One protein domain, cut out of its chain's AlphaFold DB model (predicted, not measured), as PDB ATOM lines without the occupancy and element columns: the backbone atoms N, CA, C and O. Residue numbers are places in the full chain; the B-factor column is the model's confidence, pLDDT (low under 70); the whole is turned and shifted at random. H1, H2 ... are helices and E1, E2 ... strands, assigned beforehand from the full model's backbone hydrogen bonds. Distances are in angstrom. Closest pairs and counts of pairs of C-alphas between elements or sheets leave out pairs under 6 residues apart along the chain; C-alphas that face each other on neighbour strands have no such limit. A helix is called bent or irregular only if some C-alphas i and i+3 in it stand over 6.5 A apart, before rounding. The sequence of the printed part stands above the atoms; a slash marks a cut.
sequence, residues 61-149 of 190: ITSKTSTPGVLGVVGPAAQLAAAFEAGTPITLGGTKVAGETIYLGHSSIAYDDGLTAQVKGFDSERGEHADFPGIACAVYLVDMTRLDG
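What this domain is: This is residues 61 to 149 of the 190 residues of an uncharacterized protein of Streptomyces luteus (UniProt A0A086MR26). A three-stranded, bent sheet, E1, E5 and E4, has one helix, H1, packed on one face, and a long two-stranded hairpin, E2 and E3, extends from one end of this body as an arm that adds much of the length. Between H1 and E2 a long loop, residues 87 to 105, folds back on itself. The printed part has 89 residues, with one named helix and five named strands in the order E1 H1 E2 E3 E4 E5; both sheets, E1 - E5 - E4 and E2 - E3, are antiparallel, and the class is mixed, helices and strands. The whole is compact by its radius of gyration of the C-alphas, 13.5 A, yet elongated in outline, spanning 45 by 28 by 24 A.

How they stand to each other: Residues 61 to 62 form a short antiparallel pairing with residues 72 to 73 of E1, residues 72 to 76. E1 is an edge strand, antiparallel to the inner strand E5, residues 132 to 141, at 153 degrees; N 73 and O 140 are 2.8 A apart, within hydrogen-bond range. H1, residues 77 to 86, is on this sheet in two layers, a helix on one face of a sheet, at a height over the sheet of 9.3 A. It lies over E1 and E5 and runs along the strands, at 21 degrees to E1 on the local plane. The closest C-alphas of H1 and E5 are those of Ala 77 and Ala 138, 4.7 A apart. In H1 every O i to N i+4 pair is within hydrogen-bond range. Residues 90 to 91 pair antiparallel with residues 101 to 102. E2, residues 106 to 111, and E3, residues 115 to 120, form a hairpin at 147 degrees, with N 108 and O 118 2.9 A apart. E3 runs on into E4, residues 122 to 129, at 13 degrees. E4, the other edge strand, bends by 52 degrees at residue 125 and forms a hairpin with E5 at 162 degrees; N 137 and O 127 are 2.8 A apart. E5 bends by 82 degrees at residue 135. E2 is apart from E1 and E4.

Where its parts are: E1 begins at C-alpha 72, (-41.334, -12.628, 28.345), and measures 13.0 A from first to last C-alpha. H1 measures 14.1 A, E2 15.8 A, E3 15.4 A and E4 17.3 A. E5 measures 22.1 A and ends at C-alpha 141, (-44.919, -10.444, 29.059).

The domain as a whole: The C-alphas farthest apart, those of Asp 113 and Asp 131, are 45.4 A apart. The printed part has no cut. The link from H1 to E2 is long, with 19 residues. The mean pLDDT of the printed part is 88.9, and no printed residue is under 70.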
ATOM      1  N   ILE A  61     -34.544 -11.619  27.703       91.94
ATOM      2  CA  ILE A  61     -35.725 -12.202  27.057       91.94
ATOM      3  C   ILE A  61     -35.780 -13.715  27.256       91.94
ATOM      4  O   ILE A  61     -34.783 -14.424  27.118       91.94
ATOM      5  N   THR A  62     -36.985 -14.216  27.504       90.75
ATOM      6  CA  THR A  62     -37.324 -15.633  27.573       90.75
ATOM      7  C   THR A  62     -38.500 -15.944  26.649       90.75
ATOM      8  O   THR A  62     -39.441 -15.167  26.528       90.75
ATOM      9  N   SER A  63     -38.472 -17.111  26.010       87.38
ATOM     10  CA  SER A  63     -39.638 -17.692  25.330       87.38
ATOM     11  C   SER A  63     -40.406 -18.676  26.220       87.38
ATOM     12  O   SER A  63     -41.364 -19.297  25.772       87.38
ATOM     13  N   LYS A  64     -39.939 -18.892  27.458       87.44
ATOM     14  CA  LYS A  64     -40.597 -19.734  28.460       87.44
ATOM     15  C   LYS A  64     -41.552 -18.865  29.269       87.44
ATOM     16  O   LYS A  64     -41.154 -18.326  30.300       87.44
ATOM     17  N   THR A  65     -42.764 -18.724  28.759       90.56
ATOM     18  CA  THR A  65     -43.888 -18.012  29.375       90.56
ATOM     19  C   THR A  65     -45.048 -18.977  29.582       90.56
ATOM     20  O   THR A  65     -45.154 -19.981  28.875       90.56
ATOM     21  N   SER A  66     -45.947 -18.673  30.520       87.62
ATOM     22  CA  SER A  66     -47.198 -19.435  30.665       87.62
ATOM     23  C   SER A  66     -48.131 -19.249  29.464       87.62
ATOM     24  O   SER A  66     -48.945 -20.119  29.165       87.62
ATOM     25  N   THR A  67     -47.987 -18.125  28.753       84.44
ATOM     26  CA  THR A  67     -48.789 -17.792  27.570       84.44
ATOM     27  C   THR A  67     -48.080 -18.271  26.295       84.44
ATOM     28  O   THR A  67     -46.996 -17.759  25.990       84.44
ATOM     29  N   PRO A  68     -48.647 -19.230  25.536       81.81
ATOM     30  CA  PRO A  68     -48.014 -19.770  24.335       81.81
ATOM     31  C   PRO A  68     -47.773 -18.705  23.258       81.81
ATOM     32  O   PRO A  68     -48.645 -17.898  22.956       81.81
ATOM     33  N   GLY A  69     -46.588 -18.725  22.641       83.44
ATOM     34  CA  GLY A  69     -46.253 -17.838  21.517       83.44
ATOM     35  C   GLY A  69     -45.956 -16.382  21.896       83.44
ATOM     36  O   GLY A  69     -45.706 -15.568  21.005       83.44
ATOM     37  N   VAL A  70     -45.946 -16.056  23.190       89.50
ATOM     38  CA  VAL A  70     -45.612 -14.725  23.711       89.50
ATOM     39  C   VAL A  70     -44.188 -14.737  24.261       89.50
ATOM     40  O   VAL A  70     -43.722 -15.740  24.794       89.50
ATOM     41  N   LEU A  71     -43.462 -13.631  24.095       92.75
ATOM     42  CA  LEU A  71     -42.151 -13.459  24.717       92.75
ATOM     43  C   LEU A  71     -42.314 -12.839  26.101       92.75
ATOM     44  O   LEU A  71     -43.186 -12.000  26.316       92.75
ATOM     45  N   GLY A  72     -41.447 -13.231  27.026       93.31
ATOM     46  CA  GLY A  72     -41.334 -12.628  28.345       93.31
ATOM     47  C   GLY A  72     -39.962 -12.006  28.565       93.31
ATOM     48  O   GLY A  72     -39.003 -12.306  27.852       93.31
ATOM     49  N   VAL A  73     -39.851 -11.174  29.591       94.38
ATOM     50  CA  VAL A  73     -38.589 -10.664  30.126       94.38
ATOM     51  C   VAL A  73     -38.430 -11.107  31.558       94.38
ATOM     52  O   VAL A  73     -39.336 -10.940  32.367       94.38
ATOM     53  N   VAL A  74     -37.254 -11.646  31.849       94.06
ATOM     54  CA  VAL A  74     -36.793 -11.996  33.185       94.06
ATOM     55  C   VAL A  74     -35.929 -10.859  33.712       94.06
ATOM     56  O   VAL A  74     -35.021 -10.400  33.018       94.06
ATOM     57  N   GLY A  75     -36.195 -10.419  34.935       92.12
ATOM     58  CA  GLY A  75     -35.430  -9.367  35.597       92.12
ATOM     59  C   GLY A  75     -35.950  -9.071  37.004       92.12
ATOM     60  O   GLY A  75     -36.832  -9.791  37.487       92.12
ATOM     61  N   PRO A  76     -35.431  -8.016  37.662       92.75
ATOM     62  CA  PRO A  76     -35.876  -7.611  38.994       92.75
ATOM     63  C   PRO A  76     -37.385  -7.346  39.024       92.75
ATOM     64  O   PRO A  76     -37.882  -6.477  38.303       92.75
ATOM     65  N   ALA A  77     -38.112  -8.057  39.887       92.25
ATOM     66  CA  ALA A  77     -39.573  -8.021  39.940       92.25
ATOM     67  C   ALA A  77     -40.108  -6.602  40.182       92.25
ATOM     68  O   ALA A  77     -40.977  -6.138  39.451       92.25
ATOM     69  N   ALA A  78     -39.518  -5.877  41.139       91.06
ATOM     70  CA  ALA A  78     -39.913  -4.505  41.456       91.06
ATOM     71  C   ALA A  78     -39.720  -3.540  40.273       91.06
ATOM     72  O   ALA A  78     -40.534  -2.646  40.061       91.06
ATOM     73  N   GLN A  79     -38.658  -3.725  39.485       91.50
ATOM     74  CA  GLN A  79     -38.371  -2.856  38.346       91.50
ATOM     75  C   GLN A  79     -39.302  -3.147  37.167       91.50
ATOM     76  O   GLN A  79     -39.781  -2.214  36.527       91.50
ATOM     77  N   LEU A  80     -39.581  -4.427  36.900       92.88
ATOM     78  CA  LEU A  80     -40.525  -4.830  35.859       92.88
ATOM     79  C   LEU A  80     -41.958  -4.404  36.203       92.88
ATOM     80  O   LEU A  80     -42.652  -3.879  35.335       92.88
ATOM     81  N   ALA A  81     -42.373  -4.553  37.466       92.56
ATOM     82  CA  ALA A  81     -43.671  -4.087  37.947       92.56
ATOM     83  C   ALA A  81     -43.826  -2.573  37.763       92.56
ATOM     84  O   ALA A  81     -44.768  -2.128  37.111       92.56
ATOM     85  N   ALA A  82     -42.850  -1.792  38.239       92.06
ATOM     86  CA  ALA A  82     -42.873  -0.339  38.109       92.06
ATOM     87  C   ALA A  82     -42.884   0.120  36.642       92.06
ATOM     88  O   ALA A  82     -43.593   1.064  36.297       92.06
ATOM     89  N   ALA A  83     -42.120  -0.539  35.763       93.44
ATOM     90  CA  ALA A  83     -42.100  -0.203  34.342       93.44
ATOM     91  C   ALA A  83     -43.432  -0.520  33.649       93.44
ATOM     92  O   ALA A  83     -43.919   0.286  32.856       93.44
ATOM     93  N   PHE A  84     -44.047  -1.660  33.978       94.81
ATOM     94  CA  PHE A  84     -45.362  -2.035  33.466       94.81
ATOM     95  C   PHE A  84     -46.453  -1.057  33.926       94.81
ATOM     96  O   PHE A  84     -47.195  -0.545  33.092       94.81
ATOM     97  N   GLU A  85     -46.509  -0.741  35.222       93.56
ATOM     98  CA  GLU A  85     -47.485   0.199  35.789       93.56
ATOM     99  C   GLU A  85     -47.326   1.615  35.224       93.56
ATOM    100  O   GLU A  85     -48.312   2.274  34.900       93.56
ATOM    101  N   ALA A  86     -46.083   2.075  35.058       92.88
ATOM    102  CA  ALA A  86     -45.794   3.380  34.477       92.88
ATOM    103  C   ALA A  86     -45.940   3.413  32.944       92.88
ATOM    104  O   ALA A  86     -45.859   4.490  32.351       92.88
ATOM    105  N   GLY A  87     -46.100   2.258  32.287       92.62
ATOM    106  CA  GLY A  87     -46.099   2.142  30.829       92.62
ATOM    107  C   GLY A  87     -44.784   2.593  30.186       92.62
ATOM    108  O   GLY A  87     -44.787   3.068  29.049       92.62
ATOM    109  N   THR A  88     -43.663   2.496  30.906       93.88
ATOM    110  CA  THR A  88     -42.348   2.934  30.426       93.88
ATOM    111  C   THR A  88     -41.590   1.784  29.766       93.88
ATOM    112  O   THR A  88     -41.727   0.626  30.173       93.88
ATOM    113  N   PRO A  89     -40.792   2.067  28.723       93.56
ATOM    114  CA  PRO A  89     -39.986   1.037  28.098       93.56
ATOM    115  C   PRO A  89     -38.830   0.628  29.015       93.56
ATOM    116  O   PRO A  89     -38.243   1.454  29.716       93.56
ATOM    117  N   ILE A  90     -38.467  -0.649  28.957       93.44
ATOM    118  CA  ILE A  90     -37.304  -1.204  29.646       93.44
ATOM    119  C   ILE A  90     -36.167  -1.461  28.663       93.44
ATOM    120  O   ILE A  90     -36.411  -1.817  27.511       93.44
ATOM    121  N   THR A  91     -34.928  -1.322  29.130       93.06
ATOM    122  CA  THR A  91     -33.728  -1.613  28.338       93.06
ATOM    123  C   THR A  91     -33.228  -3.021  28.626       93.06
ATOM    124  O   THR A  91     -33.057  -3.413  29.781       93.06
ATOM    125  N   LEU A  92     -32.949  -3.780  27.572       92.25
ATOM    126  CA  LEU A  92     -32.474  -5.153  27.672       92.25
ATOM    127  C   LEU A  92     -30.954  -5.217  27.857       92.25
ATOM    128  O   LEU A  92     -30.201  -4.449  27.260       92.25
ATOM    129  N   GLY A  93     -30.503  -6.164  28.683       85.38
ATOM    130  CA  GLY A  93     -29.088  -6.368  29.019       85.38
ATOM    131  C   GLY A  93     -28.447  -7.608  28.383       85.38
ATOM    132  O   GLY A  93     -27.264  -7.858  28.597       85.38
ATOM    133  N   GLY A  94     -29.202  -8.416  27.632       79.62
ATOM    134  CA  GLY A  94     -28.698  -9.653  27.021       79.62
ATOM    135  C   GLY A  94     -27.796  -9.404  25.808       79.62
ATOM    136  O   GLY A  94     -28.075  -8.527  25.005       79.62
ATOM    137  N   THR A  95     -26.764 -10.227  25.603       76.81
ATOM    138  CA  THR A  95     -25.724 -10.029  24.564       76.81
ATOM    139  C   THR A  95     -26.241  -9.836  23.135       76.81
ATOM    140  O   THR A  95     -25.612  -9.132  22.353       76.81
ATOM    141  N   LYS A  96     -27.378 -10.445  22.778       82.88
ATOM    142  CA  LYS A  96     -27.964 -10.360  21.426       82.88
ATOM    143  C   LYS A  96     -28.880  -9.157  21.204       82.88
ATOM    144  O   LYS A  96     -29.182  -8.845  20.062       82.88
ATOM    145  N   VAL A  97     -29.368  -8.551  22.280       88.44
ATOM    146  CA  VAL A  97     -30.408  -7.506  22.264       88.44
ATOM    147  C   VAL A  97     -30.037  -6.361  23.209       88.44
ATOM    148  O   VAL A  97     -30.900  -5.646  23.709       88.44
ATOM    149  N   ALA A  98     -28.748  -6.223  23.519       89.44
ATOM    150  CA  ALA A  98     -28.265  -5.272  24.506       89.44
ATOM    151  C   ALA A  98     -28.564  -3.847  24.035       89.44
ATOM    152  O   ALA A  98     -28.221  -3.472  22.915       89.44
ATOM    153  N   GLY A  99     -29.198  -3.058  24.898       87.06
ATOM    154  CA  GLY A  99     -29.571  -1.679  24.592       87.06
ATOM    155  C   GLY A  99     -30.889  -1.523  23.831       87.06
ATOM    156  O   GLY A  99     -31.364  -0.396  23.715       87.06
ATOM    157  N   GLU A 100     -31.513  -2.610  23.364       93.06
ATOM    158  CA  GLU A 100     -32.860  -2.537  22.793       93.06
ATOM    159  C   GLU A 100     -33.886  -2.207  23.877       93.06
ATOM    160  O   GLU A 100     -33.763  -2.643  25.029       93.06
ATOM    161  N   THR A 101     -34.901  -1.431  23.502       94.38
ATOM    162  CA  THR A 101     -35.976  -1.014  24.399       94.38
ATOM    163  C   THR A 101     -37.297  -1.656  24.013       94.38
ATOM    164  O   THR A 101     -37.668  -1.718  22.840       94.38
ATOM    165  N   ILE A 102     -38.022  -2.150  25.014       94.56
ATOM    166  CA  ILE A 102     -39.310  -2.813  24.809       94.56
ATOM    167  C   ILE A 102     -40.342  -2.355  25.831       94.56
ATOM    168  O   ILE A 102     -40.002  -1.987  26.954       94.56
ATOM    169  N   TYR A 103     -41.612  -2.435  25.448       95.25
ATOM    170  CA  TYR A 103     -42.734  -2.231  26.354       95.25
ATOM    171  C   TYR A 103     -43.200  -3.563  26.942       95.25
ATOM    172  O   TYR A 103     -43.120  -4.612  26.298       95.25
ATOM    173  N   LEU A 104     -43.685  -3.510  28.181       94.75
ATOM    174  CA  LEU A 104     -44.289  -4.647  28.868       94.75
ATOM    175  C   LEU A 104     -45.812  -4.603  28.715       94.75
ATOM    176  O   LEU A 104     -46.407  -3.527  28.696       94.75
ATOM    177  N   GLY A 105     -46.435  -5.778  28.659       92.50
ATOM    178  CA  GLY A 105     -47.882  -5.948  28.564       92.50
ATOM    179  C   GLY A 105     -48.308  -6.681  27.300       92.50
ATOM    180  O   GLY A 105     -48.158  -6.184  26.192       92.50
ATOM    181  N   HIS A 106     -48.901  -7.857  27.465       90.25
ATOM    182  CA  HIS A 106     -49.525  -8.598  26.381       90.25
ATOM    183  C   HIS A 106     -51.031  -8.335  26.354       90.25
ATOM    184  O   HIS A 106     -51.735  -8.646  27.313       90.25
ATOM    185  N   SER A 107     -51.524  -7.783  25.248       88.50
ATOM    186  CA  SER A 107     -52.959  -7.618  25.018       88.50
ATOM    187  C   SER A 107     -53.576  -8.940  24.565       88.50
ATOM    188  O   SER A 107     -53.262  -9.433  23.480       88.50
ATOM    189  N   SER A 108     -54.475  -9.489  25.375       84.44
ATOM    190  CA  SER A 108     -55.293 -10.662  25.058       84.44
ATOM    191  C   SER A 108     -56.775 -10.303  25.076       84.44
ATOM    192  O   SER A 108     -57.205  -9.452  25.854       84.44
ATOM    193  N   ILE A 109     -57.568 -10.969  24.242       84.88
ATOM    194  CA  ILE A 109     -59.028 -10.861  24.274       84.88
ATOM    195  C   ILE A 109     -59.551 -11.982  25.174       84.88
ATOM    196  O   ILE A 109     -59.269 -13.152  24.919       84.88
ATOM    197  N   ALA A 110     -60.282 -11.620  26.226       78.56
ATOM    198  CA  ALA A 110     -61.001 -12.566  27.066       78.56
ATOM    199  C   ALA A 110     -62.434 -12.733  26.542       78.56
ATOM    200  O   ALA A 110     -63.084 -11.751  26.175       78.56
ATOM    201  N   TYR A 111     -62.897 -13.982  26.512       77.88
ATOM    202  CA  TYR A 111     -64.246 -14.377  26.110       77.88
ATOM    203  C   TYR A 111     -64.974 -14.872  27.357       77.88
ATOM    204  O   TYR A 111     -64.997 -16.070  27.624       77.88
ATOM    205  N   ASP A 112     -65.458 -13.931  28.159       73.88
ATOM    206  CA  ASP A 112     -66.318 -14.232  29.307       73.88
ATOM    207  C   ASP A 112     -67.768 -13.925  28.888       73.88
ATOM    208  O   ASP A 112     -68.322 -14.645  28.059       73.88
ATOM    209  N   ASP A 113     -68.310 -12.766  29.277       70.69
ATOM    210  CA  ASP A 113     -69.648 -12.277  28.883       70.69
ATOM    211  C   ASP A 113     -69.629 -11.267  27.710       70.69
ATOM    212  O   ASP A 113     -70.564 -10.496  27.484       70.69
ATOM    213  N   GLY A 114     -68.530 -11.233  26.953       79.25
ATOM    214  CA  GLY A 114     -68.310 -10.314  25.837       79.25
ATOM    215  C   GLY A 114     -66.837 -10.227  25.438       79.25
ATOM    216  O   GLY A 114     -65.965 -10.781  26.103       79.25
ATOM    217  N   LEU A 115     -66.549  -9.518  24.343       81.31
ATOM    218  CA  LEU A 115     -65.178  -9.256  23.891       81.31
ATOM    219  C   LEU A 115     -64.550  -8.164  24.766       81.31
ATOM    220  O   LEU A 115     -64.738  -6.975  24.507       81.31
ATOM    221  N   THR A 116     -63.794  -8.554  25.795       83.19
ATOM    222  CA  THR A 116     -63.030  -7.605  26.620       83.19
ATOM    223  C   THR A 116     -61.537  -7.723  26.334       83.19
ATOM    224  O   THR A 116     -60.950  -8.803  26.388       83.19
ATOM    225  N   ALA A 117     -60.908  -6.598  25.995       83.94
ATOM    226  CA  ALA A 117     -59.459  -6.528  25.851       83.94
ATOM    227  C   ALA A 117     -58.822  -6.398  27.240       83.94
ATOM    228  O   ALA A 117     -59.126  -5.465  27.981       83.94
ATOM    229  N   GLN A 118     -57.926  -7.319  27.583       87.12
ATOM    230  CA  GLN A 118     -57.161  -7.303  28.826       87.12
ATOM    231  C   GLN A 118     -55.670  -7.192  28.514       87.12
ATOM    232  O   GLN A 118     -55.161  -7.876  27.628       87.12
ATOM    233  N   VAL A 119     -54.959  -6.337  29.252       90.69
ATOM    234  CA  VAL A 119     -53.499  -6.218  29.156       90.69
ATOM    235  C   VAL A 119     -52.879  -6.967  30.328       90.69
ATOM    236  O   VAL A 119     -52.976  -6.539  31.476       90.69
ATOM    237  N   LYS A 120     -52.223  -8.088  30.037       91.00
ATOM    238  CA  LYS A 120     -51.537  -8.915  31.029       91.00
ATOM    239  C   LYS A 120     -50.041  -8.605  31.027       91.00
ATOM    240  O   LYS A 120     -49.350  -8.878  30.050       91.00
ATOM    241  N   GLY A 121     -49.540  -8.030  32.118       90.44
ATOM    242  CA  GLY A 121     -48.111  -7.757  32.310       90.44
ATOM    243  C   GLY A 121     -47.375  -8.926  32.959       90.44
ATOM    244  O   GLY A 121     -46.461  -9.487  32.371       90.44
ATOM    245  N   PHE A 122     -47.781  -9.303  34.166       94.19
ATOM    246  CA  PHE A 122     -47.125 -10.347  34.954       94.19
ATOM    247  C   PHE A 122     -47.438 -11.762  34.428       94.19
ATOM    248  O   PHE A 122     -48.591 -12.077  34.117       94.19
ATOM    249  N   ASP A 123     -46.416 -12.620  34.343       93.00
ATOM    250  CA  ASP A 123     -46.540 -14.021  33.919       93.00
ATOM    251  C   ASP A 123     -46.279 -15.003  35.065       93.00
ATOM    252  O   ASP A 123     -47.143 -15.814  35.390       93.00
ATOM    253  N   SER A 124     -45.086 -14.951  35.661       92.25
ATOM    254  CA  SER A 124     -44.668 -15.888  36.707       92.25
ATOM    255  C   SER A 124     -43.536 -15.336  37.575       92.25
ATOM    256  O   SER A 124     -42.713 -14.536  37.126       92.25
ATOM    257  N   GLU A 125     -43.461 -15.794  38.824       91.81
ATOM    258  CA  GLU A 125     -42.310 -15.561  39.698       91.81
ATOM    259  C   GLU A 125     -41.177 -16.548  39.391       91.81
ATOM    260  O   GLU A 125     -41.403 -17.717  39.075       91.81
ATOM    261  N   ARG A 126     -39.933 -16.074  39.491       88.06
ATOM    262  CA  ARG A 126     -38.719 -16.876  39.283       88.06
ATOM    263  C   ARG A 126     -37.929 -17.138  40.563       88.06
ATOM    264  O   ARG A 126     -36.968 -17.901  40.507       88.06
ATOM    265  N   GLY A 127     -38.349 -16.556  41.685       86.81
ATOM    266  CA  GLY A 127     -37.602 -16.586  42.941       86.81
ATOM    267  C   GLY A 127     -36.412 -15.629  42.914       86.81
ATOM    268  O   GLY A 127     -36.392 -14.674  42.139       86.81
ATOM    269  N   GLU A 128     -35.425 -15.859  43.773       86.88
ATOM    270  CA  GLU A 128     -34.229 -15.016  43.831       86.88
ATOM    271  C   GLU A 128     -33.258 -15.294  42.680       86.88
ATOM    272  O   GLU A 128     -33.115 -16.426  42.207       86.88
ATOM    273  N   HIS A 129     -32.566 -14.250  42.225       81.12
ATOM    274  CA  HIS A 129     -31.522 -14.402  41.222       81.12
ATOM    275  C   HIS A 129     -30.300 -15.123  41.808       81.12
ATOM    276  O   HIS A 129     -29.770 -14.702  42.833       81.12
ATOM    277  N   ALA A 130     -29.785 -16.139  41.108       80.38
ATOM    278  CA  ALA A 130     -28.630 -16.921  41.565       80.38
ATOM    279  C   ALA A 130     -27.388 -16.052  41.850       80.38
ATOM    280  O   ALA A 130     -26.764 -16.182  42.898       80.38
ATOM    281  N   ASP A 131     -27.072 -15.127  40.938       80.31
ATOM    282  CA  ASP A 131     -25.912 -14.230  41.067       80.31
ATOM    283  C   ASP A 131     -26.178 -12.944  41.877       80.31
ATOM    284  O   ASP A 131     -25.240 -12.208  42.183       80.31
ATOM    285  N   PHE A 132     -27.438 -12.648  42.225       80.62
ATOM    286  CA  PHE A 132     -27.813 -11.432  42.959       80.62
ATOM    287  C   PHE A 132     -28.736 -11.785  44.137       80.62
ATOM    288  O   PHE A 132     -29.961 -11.672  44.018       80.62
ATOM    289  N   PRO A 133     -28.161 -12.220  45.275       80.44
ATOM    290  CA  PRO A 133     -28.940 -12.658  46.431       80.44
ATOM    291  C   PRO A 133     -29.820 -11.525  46.974       80.44
ATOM    292  O   PRO A 133     -29.406 -10.363  47.010       80.44
ATOM    293  N   GLY A 134     -31.043 -11.863  47.394       82.44
ATOM    294  CA  GLY A 134     -32.031 -10.899  47.887       82.44
ATOM    295  C   GLY A 134     -32.752 -10.087  46.803       82.44
ATOM    296  O   GLY A 134     -33.569  -9.228  47.135       82.44
ATOM    297  N   ILE A 135     -32.487 -10.337  45.514       85.56
ATOM    298  CA  ILE A 135     -33.236  -9.728  44.408       85.56
ATOM    299  C   ILE A 135     -34.237 -10.738  43.851       85.56
ATOM    300  O   ILE A 135     -33.874 -11.664  43.122       85.56
ATOM    301  N   ALA A 136     -35.515 -10.521  44.160       90.06
ATOM    302  CA  ALA A 136     -36.612 -11.282  43.577       90.06
ATOM    303  C   ALA A 136     -36.722 -11.004  42.070       90.06
ATOM    304  O   ALA A 136     -36.768  -9.850  41.634       90.06
ATOM    305  N   CYS A 137     -36.787 -12.068  41.280       91.75
ATOM    306  CA  CYS A 137     -36.957 -12.031  39.838       91.75
ATOM    307  C   CYS A 137     -38.354 -12.498  39.438       91.75
ATOM    308  O   CYS A 137     -38.909 -13.440  40.005       91.75
ATOM    309  N   ALA A 138     -38.899 -11.861  38.409       94.06
ATOM    310  CA  ALA A 138     -40.181 -12.217  37.816       94.06
ATOM    311  C   ALA A 138     -40.085 -12.217  36.290       94.06
ATOM    312  O   ALA A 138     -39.129 -11.700  35.707       94.06
ATOM    313  N   VAL A 139     -41.091 -12.815  35.661       95.31
ATOM    314  CA  VAL A 139     -41.299 -12.810  34.219       95.31
ATOM    315  C   VAL A 139     -42.473 -11.896  33.900       95.31
ATOM    316  O   VAL A 139     -43.578 -12.106  34.401       95.31
ATOM    317  N   TYR A 140     -42.237 -10.899  33.050       95.94
ATOM    318  CA  TYR A 140     -43.282 -10.040  32.491       95.94
ATOM    319  C   TYR A 140     -43.402 -10.259  30.988       95.94
ATOM    320  O   TYR A 140     -42.397 -10.408  30.299       95.94
ATOM    321  N   LEU A 141     -44.626 -10.280  30.474       95.38
ATOM    322  CA  LEU A 141     -44.919 -10.444  29.059       95.38
ATOM    323  C   LEU A 141     -44.552  -9.179  28.281       95.38
ATOM    324  O   LEU A 141     -44.775  -8.058  28.735       95.38
ATOM    325  N   VAL A 142     -44.001  -9.376  27.089       94.44
ATOM    326  CA  VAL A 142     -43.606  -8.304  26.173       94.44
ATOM    327  C   VAL A 142     -44.803  -7.845  25.350       94.44
ATOM    328  O   VAL A 142     -45.571  -8.665  24.838       94.44
ATOM    329  N   ASP A 143     -44.915  -6.533  25.153       94.06
ATOM    330  CA  ASP A 143     -45.846  -5.964  24.187       94.06
ATOM    331  C   ASP A 143     -45.324  -6.162  22.761       94.06
ATOM    332  O   ASP A 143     -44.524  -5.395  22.222       94.06
ATOM    333  N   MET A 144     -45.819  -7.220  22.128       88.75
ATOM    334  CA  MET A 144     -45.445  -7.608  20.769       88.75
ATOM    335  C   MET A 144     -45.951  -6.628  19.697       88.75
ATOM    336  O   MET A 144     -45.603  -6.788  18.526       88.75
ATOM    337  N   THR A 145     -46.786  -5.647  20.061       89.94
ATOM    338  CA  THR A 145     -47.275  -4.600  19.152       89.94
ATOM    339  C   THR A 145     -46.359  -3.377  19.125       89.94
ATOM    340  O   THR A 145     -46.305  -2.685  18.113       89.94
ATOM    341  N   ARG A 146     -45.580  -3.150  20.192       91.38
ATOM    342  CA  ARG A 146     -44.692  -1.989  20.368       91.38
ATOM    343  C   ARG A 146     -43.225  -2.415  20.431       91.38
ATOM    344  O   ARG A 146     -42.585  -2.369  21.478       91.38
ATOM    345  N   LEU A 147     -42.689  -2.815  19.278       92.12
ATOM    346  CA  LEU A 147     -41.307  -3.303  19.125       92.12
ATOM    347  C   LEU A 147     -40.390  -2.346  18.344       92.12
ATOM    348  O   LEU A 147     -39.358  -2.765  17.822       92.12
ATOM    349  N   ASP A 148     -40.745  -1.068  18.222       91.44
ATOM    350  CA  ASP A 148     -39.962  -0.121  17.414       91.44
ATOM    351  C   ASP A 148     -38.596   0.216  18.032       91.44
ATOM    352  O   ASP A 148     -37.649   0.498  17.306       91.44
ATOM    353  N   GLY A 149     -38.464   0.090  19.358       89.88
ATOM    354  CA  GLY A 149     -37.190   0.183  20.077       89.88
ATOM    355  C   GLY A 149     -36.343  -1.098  20.058       89.88
ATOM    356  O   GLY A 149     -35.249  -1.117  20.624       89.88
TER     357      GLY A 149